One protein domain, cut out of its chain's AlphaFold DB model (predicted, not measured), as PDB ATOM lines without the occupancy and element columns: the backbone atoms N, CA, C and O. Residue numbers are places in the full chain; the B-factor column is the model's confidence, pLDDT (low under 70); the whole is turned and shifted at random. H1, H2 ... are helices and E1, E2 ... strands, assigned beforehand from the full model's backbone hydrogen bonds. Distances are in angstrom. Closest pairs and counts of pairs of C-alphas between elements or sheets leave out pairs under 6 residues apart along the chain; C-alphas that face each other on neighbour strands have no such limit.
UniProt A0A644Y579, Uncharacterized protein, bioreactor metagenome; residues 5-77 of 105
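Overview. This is residues 5 to 77 of the 105 residues of an uncharacterized protein of bioreactor metagenome (UniProt A0A644Y579). Little regular structure is here: a small head built mostly of loops, with H1 and E1 in it, and a long helix, H2, leading away from it, whose residues 62 to 76 stick out with Asp 77 as an arm that makes the length. The 73 printed residues hold H1, E1 and H2 in that order, mostly helix, though only 29 residues are in named elements. The whole is loose, with a radius of gyration of the C-alphas of 16.2 A, spanning 55 by 22 by 20 A.

Arrangement. Look first at H2, residues 55 to 76, where every O i to N i+4 pair is within hydrogen-bond range. It is apart from E1, residues 36 to 38, which pairs with no named strand. H1, residues 13 to 16, is apart from both and too short for such a pair.

Along the chain. Find C-alpha 55 at (48.172, 63.278, 55.924); H2 runs 31.8 A to C-alpha 76 at (61.895, 67.386, 27.557). E1 measures 6.1 A, H1 5.0 A.

Size, cuts and confidence. Both links are long, and the printed part has no cut. Confidence is low at residues 23, 47 to 51, 53 and 61 to 77.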
ATOM      1  N   LYS A   5      48.956  78.385  62.101       82.31
ATOM      2  CA  LYS A   5      47.900  78.572  63.091       82.31
ATOM      3  C   LYS A   5      46.665  79.160  62.413       82.31
ATOM      4  O   LYS A   5      46.778  80.015  61.533       82.31
ATOM      5  N   GLY A   6      45.489  78.704  62.812       81.25
ATOM      6  CA  GLY A   6      44.213  79.120  62.253       81.25
ATOM      7  C   GLY A   6      43.131  79.200  63.313       81.25
ATOM      8  O   GLY A   6      43.218  78.619  64.395       81.25
ATOM      9  N   CYS A   7      42.099  79.974  63.000       82.38
ATOM     10  CA  CYS A   7      40.927  80.062  63.850       82.38
ATOM     11  C   CYS A   7      39.955  78.943  63.474       82.38
ATOM     12  O   CYS A   7      39.628  78.798  62.299       82.38
ATOM     13  N   VAL A   8      39.475  78.200  64.471       75.12
ATOM     14  CA  VAL A   8      38.491  77.115  64.296       75.12
ATOM     15  C   VAL A   8      37.064  77.580  64.602       75.12
ATOM     16  O   VAL A   8      36.102  76.831  64.501       75.12
ATOM     17  N   ASN A   9      36.903  78.834  65.020       79.00
ATOM     18  CA  ASN A   9      35.585  79.357  65.328       79.00
ATOM     19  C   ASN A   9      34.843  79.639  64.017       79.00
ATOM     20  O   ASN A   9      35.179  80.606  63.336       79.00
ATOM     21  N   GLU A  10      33.844  78.824  63.684       73.12
ATOM     22  CA  GLU A  10      33.083  78.897  62.425       73.12
ATOM     23  C   GLU A  10      32.387  80.258  62.225       73.12
ATOM     24  O   GLU A  10      32.268  80.766  61.105       73.12
ATOM     25  N   ASP A  11      32.033  80.917  63.329       75.75
ATOM     26  CA  ASP A  11      31.454  82.263  63.329       75.75
ATOM     27  C   ASP A  11      32.488  83.377  63.114       75.75
ATOM     28  O   ASP A  11      32.136  84.528  62.855       75.75
ATOM     29  N   CYS A  12      33.785  83.071  63.208       76.12
ATOM     30  CA  CYS A  12      34.829  84.064  63.007       76.12
ATOM     31  C   CYS A  12      35.095  84.289  61.515       76.12
ATOM     32  O   CYS A  12      35.341  83.361  60.742       76.12
ATOM     33  N   VAL A  13      35.171  85.563  61.122       78.06
ATOM     34  CA  VAL A  13      35.521  85.986  59.756       78.06
ATOM     35  C   VAL A  13      36.867  85.400  59.308       78.06
ATOM     36  O   VAL A  13      37.033  85.085  58.133       78.06
ATOM     37  N   ALA A  14      37.814  85.211  60.234       76.94
ATOM     38  CA  ALA A  14      39.110  84.605  59.937       76.94
ATOM     39  C   ALA A  14      39.004  83.114  59.566       76.94
ATOM     40  O   ALA A  14      39.726  82.656  58.683       76.94
ATOM     41  N   CYS A  15      38.074  82.378  60.188       74.00
ATOM     42  CA  CYS A  15      37.785  80.990  59.827       74.00
ATOM     43  C   CYS A  15      37.114  80.924  58.448       74.00
ATOM     44  O   CYS A  15      37.575  80.198  57.569       74.00
ATOM     45  N   ARG A  16      36.101  81.772  58.204       76.19
ATOM     46  CA  ARG A  16      35.397  81.842  56.908       76.19
ATOM     47  C   ARG A  16      36.313  82.203  55.741       76.19
ATOM     48  O   ARG A  16      36.181  81.646  54.656       76.19
ATOM     49  N   LYS A  17      37.254  83.126  55.956       77.19
ATOM     50  CA  LYS A  17      38.230  83.548  54.939       77.19
ATOM     51  C   LYS A  17      39.450  82.630  54.838       77.19
ATOM     52  O   LYS A  17      40.364  82.957  54.088       77.19
ATOM     53  N   LYS A  18      39.493  81.531  55.600       73.88
ATOM     54  CA  LYS A  18      40.641  80.617  55.682       73.88
ATOM     55  C   LYS A  18      41.974  81.352  55.881       73.88
ATOM     56  O   LYS A  18      42.943  81.158  55.150       73.88
ATOM     57  N   THR A  19      41.978  82.312  56.806       77.00
ATOM     58  CA  THR A  19      43.150  83.155  57.056       77.00
ATOM     59  C   THR A  19      44.126  82.423  57.967       77.00
ATOM     60  O   THR A  19      43.788  82.080  59.099       77.00
ATOM     61  N   HIS A  20      45.346  82.225  57.473       79.12
ATOM     62  CA  HIS A  20      46.445  81.643  58.236       79.12
ATOM     63  C   HIS A  20      47.194  82.727  59.017       79.12
ATOM     64  O   HIS A  20      47.515  83.786  58.471       79.12
ATOM     65  N   PHE A  21      47.503  82.440  60.276       76.94
ATOM     66  CA  PHE A  21      48.273  83.300  61.172       76.94
ATOM     67  C   PHE A  21      49.680  82.736  61.389       76.94
ATOM     68  O   PHE A  21      49.950  81.554  61.127       76.94
ATOM     69  N   LYS A  22      50.606  83.591  61.840       73.81
ATOM     70  CA  LYS A  22      51.972  83.156  62.148       73.81
ATOM     71  C   LYS A  22      51.963  82.290  63.408       73.81
ATOM     72  O   LYS A  22      51.092  82.419  64.260       73.81
ATOM     73  N   LYS A  23      52.976  81.428  63.552       69.06
ATOM     74  CA  LYS A  23      53.154  80.602  64.762       69.06
ATOM     75  C   LYS A  23      53.281  81.438  66.043       69.06
ATOM     76  O   LYS A  23      52.937  80.943  67.108       69.06
ATOM     77  N   THR A  24      53.765  82.672  65.921       72.50
ATOM     78  CA  THR A  24      53.971  83.613  67.028       72.50
ATOM     79  C   THR A  24      52.673  84.186  67.588       72.50
ATOM     80  O   THR A  24      52.675  84.690  68.702       72.50
ATOM     81  N   ASP A  25      51.576  84.126  66.831       74.06
ATOM     82  CA  ASP A  25      50.279  84.612  67.284       74.06
ATOM     83  C   ASP A  25      49.533  83.467  67.981       74.06
ATOM     84  O   ASP A  25      49.249  82.433  67.373       74.06
ATOM     85  N   ASP A  26      49.210  83.636  69.262       78.00
ATOM     86  CA  ASP A  26      48.435  82.651  70.033       78.00
ATOM     87  C   ASP A  26      46.929  82.925  70.004       78.00
ATOM     88  O   ASP A  26      46.126  82.016  70.207       78.00
ATOM     89  N   PHE A  27      46.529  84.156  69.675       80.25
ATOM     90  CA  PHE A  27      45.135  84.592  69.681       80.25
ATOM     91  C   PHE A  27      44.736  85.235  68.359       80.25
ATOM     92  O   PHE A  27      45.500  85.961  67.724       80.25
ATOM     93  N   CYS A  28      43.494  84.998  67.945       80.19
ATOM     94  CA  CYS A  28      42.964  85.613  66.741       80.19
ATOM     95  C   CYS A  28      42.614  87.093  67.005       80.19
ATOM     96  O   CYS A  28      41.754  87.362  67.845       80.19
ATOM     97  N   PRO A  29      43.136  88.060  66.225       79.25
ATOM     98  CA  PRO A  29      42.850  89.489  66.412       79.25
ATOM     99  C   PRO A  29      41.409  89.887  66.048       79.25
ATOM    100  O   PRO A  29      41.032  91.048  66.169       79.25
ATOM    101  N   LYS A  30      40.603  88.947  65.537       80.94
ATOM    102  CA  LYS A  30      39.208  89.183  65.134       80.94
ATOM    103  C   LYS A  30      38.196  88.677  66.152       80.94
ATOM    104  O   LYS A  30      37.188  89.336  66.355       80.94
ATOM    105  N   CYS A  31      38.439  87.515  66.756       79.62
ATOM    106  CA  CYS A  31      37.505  86.900  67.706       79.62
ATOM    107  C   CYS A  31      38.076  86.723  69.115       79.62
ATOM    108  O   CYS A  31      37.354  86.256  69.987       79.62
ATOM    109  N   GLY A  32      39.360  87.023  69.337       78.94
ATOM    110  CA  GLY A  32      40.021  86.862  70.635       78.94
ATOM    111  C   GLY A  32      40.185  85.412  71.102       78.94
ATOM    112  O   GLY A  32      40.697  85.181  72.190       78.94
ATOM    113  N   LYS A  33      39.765  84.419  70.305       82.44
ATOM    114  CA  LYS A  33      39.909  83.000  70.650       82.44
ATOM    115  C   LYS A  33      41.326  82.484  70.379       82.44
ATOM    116  O   LYS A  33      41.970  82.986  69.447       82.44
ATOM    117  N   PRO A  34      41.780  81.471  71.144       81.75
ATOM    118  CA  PRO A  34      43.061  80.827  70.904       81.75
ATOM    119  C   PRO A  34      43.101  80.213  69.503       81.75
ATOM    120  O   PRO A  34      42.112  79.662  69.006       81.75
ATOM    121  N   LEU A  35      44.246  80.368  68.852       82.12
ATOM    122  CA  LEU A  35      44.531  79.808  67.543       82.12
ATOM    123  C   LEU A  35      45.011  78.363  67.698       82.12
ATOM    124  O   LEU A  35      45.855  78.070  68.541       82.12
ATOM    125  N   PHE A  36      44.515  77.479  66.840       81.94
ATOM    126  CA  PHE A  36      44.928  76.077  66.802       81.94
ATOM    127  C   PHE A  36      45.757  75.812  65.555       81.94
ATOM    128  O   PHE A  36      45.650  76.532  64.559       81.94
ATOM    129  N   PHE A  37      46.591  74.778  65.590       82.00
ATOM    130  CA  PHE A  37      47.279  74.333  64.387       82.00
ATOM    131  C   PHE A  37      46.255  73.798  63.395       82.00
ATOM    132  O   PHE A  37      45.406  72.978  63.739       82.00
ATOM    133  N   VAL A  38      46.303  74.312  62.168       81.44
ATOM    134  CA  VAL A  38      45.401  73.896  61.099       81.44
ATOM    135  C   VAL A  38      46.171  73.562  59.836       81.44
ATOM    136  O   VAL A  38      47.260  74.062  59.558       81.44
ATOM    137  N   CYS A  39      45.546  72.716  59.040       79.88
ATOM    138  CA  CYS A  39      45.975  72.359  57.705       79.88
ATOM    139  C   CYS A  39      45.887  73.558  56.753       79.88
ATOM    140  O   CYS A  39      44.835  74.185  56.652       79.88
ATOM    141  N   ALA A  40      46.942  73.828  55.984       74.12
ATOM    142  CA  ALA A  40      46.958  74.988  55.085       74.12
ATOM    143  C   ALA A  40      45.997  74.903  53.875       74.12
ATOM    144  O   ALA A  40      45.662  75.931  53.294       74.12
ATOM    145  N   ASP A  41      45.575  73.703  53.470       71.44
ATOM    146  CA  ASP A  41      44.641  73.502  52.345       71.44
ATOM    147  C   ASP A  41      43.202  73.299  52.839       71.44
ATOM    148  O   ASP A  41      42.243  73.933  52.391       71.44
ATOM    149  N   CYS A  42      43.061  72.387  53.795       72.50
ATOM    150  CA  CYS A  42      41.788  71.888  54.277       72.50
ATOM    151  C   CYS A  42      41.256  72.638  55.500       72.50
ATOM    152  O   CYS A  42      40.068  72.546  55.794       72.50
ATOM    153  N   HIS A  43      42.102  73.420  56.183       72.19
ATOM    154  CA  HIS A  43      41.751  74.172  57.391       72.19
ATOM    155  C   HIS A  43      41.249  73.302  58.565       72.19
ATOM    156  O   HIS A  43      40.756  73.821  59.562       72.19
ATOM    157  N   THR A  44      41.417  71.981  58.473       77.00
ATOM    158  CA  THR A  44      41.149  71.023  59.550       77.00
ATOM    159  C   THR A  44      42.144  71.215  60.690       77.00
ATOM    160  O   THR A  44      43.328  71.448  60.427       77.00
ATOM    161  N   GLN A  45      41.686  71.094  61.938       76.50
ATOM    162  CA  GLN A  45      42.567  71.094  63.110       76.50
ATOM    163  C   GLN A  45      43.568  69.941  63.042       76.50
ATOM    164  O   GLN A  45      43.191  68.799  62.780       76.50
ATOM    165  N   LEU A  46      44.834  70.256  63.294       76.31
ATOM    166  CA  LEU A  46      45.911  69.293  63.464       76.31
ATOM    167  C   LEU A  46      46.336  69.269  64.939       76.31
ATOM    168  O   LEU A  46      46.438  70.328  65.559       76.31
ATOM    169  N   PRO A  47      46.630  68.083  65.495       67.38
ATOM    170  CA  PRO A  47      47.065  67.944  66.882       67.38
ATOM    171  C   PRO A  47      48.524  68.367  67.123       67.38
ATOM    172  O   PRO A  47      48.956  68.364  68.270       67.38
ATOM    173  N   GLY A  48      49.290  68.717  66.081       64.56
ATOM    174  CA  GLY A  48      50.719  69.012  66.196       64.56
ATOM    175  C   GLY A  48      51.211  70.102  65.249       64.56
ATOM    176  O   GLY A  48      50.584  70.417  64.234       64.56
ATOM    177  N   ASP A  49      52.358  70.677  65.601       67.25
ATOM    178  CA  ASP A  49      52.987  71.832  64.951       67.25
ATOM    179  C   ASP A  49      54.145  71.489  63.995       67.25
ATOM    180  O   ASP A  49      54.798  72.387  63.431       67.25
ATOM    181  N   GLU A  50      54.361  70.195  63.770       63.06
ATOM    182  CA  GLU A  50      55.468  69.647  62.984       63.06
ATOM    183  C   GLU A  50      55.211  69.745  61.469       63.06
ATOM    184  O   GLU A  50      56.092  70.168  60.715       63.06
ATOM    185  N   GLU A  51      53.981  69.474  61.013       65.75
ATOM    186  CA  GLU A  51      53.629  69.443  59.587       65.75
ATOM    187  C   GLU A  51      52.597  70.509  59.180       65.75
ATOM    188  O   GLU A  51      51.645  70.823  59.891       65.75
ATOM    189  N   LYS A  52      52.782  71.093  57.986       70.00
ATOM    190  CA  LYS A  52      51.902  72.140  57.419       70.00
ATOM    191  C   LYS A  52      50.583  71.593  56.858       70.00
ATOM    192  O   LYS A  52      49.612  72.338  56.699       70.00
ATOM    193  N   TYR A  53      50.563  70.317  56.502       67.94
ATOM    194  CA  TYR A  53      49.483  69.698  55.751       67.94
ATOM    195  C   TYR A  53      49.004  68.444  56.466       67.94
ATOM    196  O   TYR A  53      49.781  67.741  57.101       67.94
ATOM    197  N   CYS A  54      47.712  68.162  56.328       74.94
ATOM    198  CA  CYS A  54      47.125  66.923  56.804       74.94
ATOM    199  C   CYS A  54      47.679  65.716  56.022       74.94
ATOM    200  O   CYS A  54      48.035  65.870  54.855       74.94
ATOM    201  N   ILE A  55      47.684  64.506  56.598       75.50
ATOM    202  CA  ILE A  55      48.172  63.278  55.924       75.50
ATOM    203  C   ILE A  55      47.496  63.084  54.551       75.50
ATOM    204  O   ILE A  55      48.150  62.767  53.559       75.50
ATOM    205  N   VAL A  56      46.193  63.376  54.469       75.00
ATOM    206  CA  VAL A  56      45.402  63.325  53.225       75.00
ATOM    207  C   VAL A  56      45.910  64.338  52.188       75.00
ATOM    208  O   VAL A  56      46.066  64.034  51.010       75.00
ATOM    209  N   CYS A  57      46.240  65.542  52.638       76.12
ATOM    210  CA  CYS A  57      46.702  66.657  51.823       76.12
ATOM    211  C   CYS A  57      48.134  66.436  51.322       76.12
ATOM    212  O   CYS A  57      48.474  66.807  50.198       76.12
ATOM    213  N   VAL A  58      48.977  65.808  52.150       75.31
ATOM    214  CA  VAL A  58      50.331  65.386  51.773       75.31
ATOM    215  C   VAL A  58      50.266  64.333  50.667       75.31
ATOM    216  O   VAL A  58      51.003  64.442  49.683       75.31
ATOM    217  N   ALA A  59      49.364  63.353  50.788       73.88
ATOM    218  CA  ALA A  59      49.151  62.339  49.759       73.88
ATOM    219  C   ALA A  59      48.690  62.969  48.433       73.88
ATOM    220  O   ALA A  59      49.284  62.709  47.385       73.88
ATOM    221  N   GLU A  60      47.720  63.885  48.477       70.25
ATOM    222  CA  GLU A  60      47.226  64.567  47.275       70.25
ATOM    223  C   GLU A  60      48.291  65.475  46.626       70.25
ATOM    224  O   GLU A  60      48.375  65.581  45.397       70.25
ATOM    225  N   GLN A  61      49.155  66.114  47.423       69.44
ATOM    226  CA  GLN A  61      50.277  66.888  46.887       69.44
ATOM    227  C   GLN A  61      51.323  66.023  46.191       69.44
ATOM    228  O   GLN A  61      51.864  66.460  45.170       69.44
ATOM    229  N   LYS A  62      51.626  64.829  46.714       65.44
ATOM    230  CA  LYS A  62      52.541  63.895  46.044       65.44
ATOM    231  C   LYS A  62      51.985  63.493  44.682       65.44
ATOM    232  O   LYS A  62      52.668  63.674  43.678       65.44
ATOM    233  N   ASP A  63      50.704  63.147  44.625       65.56
ATOM    234  CA  ASP A  63      50.020  62.789  43.379       65.56
ATOM    235  C   ASP A  63      50.057  63.930  42.333       65.56
ATOM    236  O   ASP A  63      50.349  63.734  41.148       65.56
ATOM    237  N   LYS A  64      49.851  65.176  42.782       62.09
ATOM    238  CA  LYS A  64      49.971  66.380  41.938       62.09
ATOM    239  C   LYS A  64      51.412  66.668  41.504       62.09
ATOM    240  O   LYS A  64      51.606  67.198  40.406       62.09
ATOM    241  N   ARG A  65      52.419  66.384  42.338       61.88
ATOM    242  CA  ARG A  65      53.833  66.551  41.963       61.88
ATOM    243  C   ARG A  65      54.240  65.548  40.900       61.88
ATOM    244  O   ARG A  65      54.863  65.969  39.932       61.88
ATOM    245  N   ASP A  66      53.864  64.284  41.040       61.78
ATOM    246  CA  ASP A  66      54.167  63.251  40.049       61.78
ATOM    247  C   ASP A  66      53.512  63.558  38.701       61.78
ATOM    248  O   ASP A  66      54.172  63.494  37.665       61.78
ATOM    249  N   LYS A  67      52.265  64.044  38.699       60.75
ATOM    250  CA  LYS A  67      51.604  64.527  37.475       60.75
ATOM    251  C   LYS A  67      52.342  65.706  36.832       60.75
ATOM    252  O   LYS A  67      52.537  65.712  35.619       60.75
ATOM    253  N   ARG A  68      52.808  66.688  37.616       53.41
ATOM    254  CA  ARG A  68      53.600  67.817  37.086       53.41
ATOM    255  C   ARG A  68      54.982  67.392  36.595       53.41
ATOM    256  O   ARG A  68      55.420  67.888  35.566       53.41
ATOM    257  N   MET A  69      55.646  66.476  37.293       57.00
ATOM    258  CA  MET A  69      56.935  65.907  36.889       57.00
ATOM    259  C   MET A  69      56.792  65.063  35.617       57.00
ATOM    260  O   MET A  69      57.656  65.125  34.749       57.00
ATOM    261  N   ALA A  70      55.688  64.328  35.462       59.53
ATOM    262  CA  ALA A  70      55.377  63.583  34.247       59.53
ATOM    263  C   ALA A  70      55.107  64.518  33.058       59.53
ATOM    264  O   ALA A  70      55.581  64.252  31.957       59.53
ATOM    265  N   ILE A  71      54.411  65.639  33.276       53.91
ATOM    266  CA  ILE A  71      54.230  66.677  32.251       53.91
ATOM    267  C   ILE A  71      55.577  67.341  31.919       53.91
ATOM    268  O   ILE A  71      55.908  67.477  30.748       53.91
ATOM    269  N   ALA A  72      56.399  67.678  32.917       50.91
ATOM    270  CA  ALA A  72      57.718  68.277  32.705       50.91
ATOM    271  C   ALA A  72      58.691  67.334  31.972       50.91
ATOM    272  O   ALA A  72      59.415  67.776  31.084       50.91
ATOM    273  N   LYS A  73      58.665  66.025  32.268       52.72
ATOM    274  CA  LYS A  73      59.419  65.012  31.511       52.72
ATOM    275  C   LYS A  73      58.917  64.863  30.074       52.72
ATOM    276  O   LYS A  73      59.737  64.695  29.182       52.72
ATOM    277  N   LYS A  74      57.607  64.984  29.829       49.44
ATOM    278  CA  LYS A  74      57.038  64.985  28.467       49.44
ATOM    279  C   LYS A  74      57.361  66.251  27.658       49.44
ATOM    280  O   LYS A  74      57.278  66.210  26.439       49.44
ATOM    281  N   VAL A  75      57.754  67.351  28.302       46.75
ATOM    282  CA  VAL A  75      58.218  68.579  27.621       46.75
ATOM    283  C   VAL A  75      59.711  68.511  27.259       46.75
ATOM    284  O   VAL A  75      60.142  69.204  26.344       46.75
ATOM    285  N   GLY A  76      60.493  67.645  27.917       44.09
ATOM    286  CA  GLY A  76      61.895  67.386  27.557       44.09
ATOM    287  C   GLY A  76      62.076  66.558  26.278       44.09
ATOM    288  O   GLY A  76      63.143  66.610  25.679       44.09
ATOM    289  N   ASP A  77      61.031  65.848  25.842       41.97
ATOM    290  CA  ASP A  77      61.017  64.999  24.646       41.97
ATOM    291  C   ASP A  77      59.831  65.404  23.742       41.97
ATOM    292  O   ASP A  77      58.788  64.762  23.673       41.97
TER     293      ASP A  77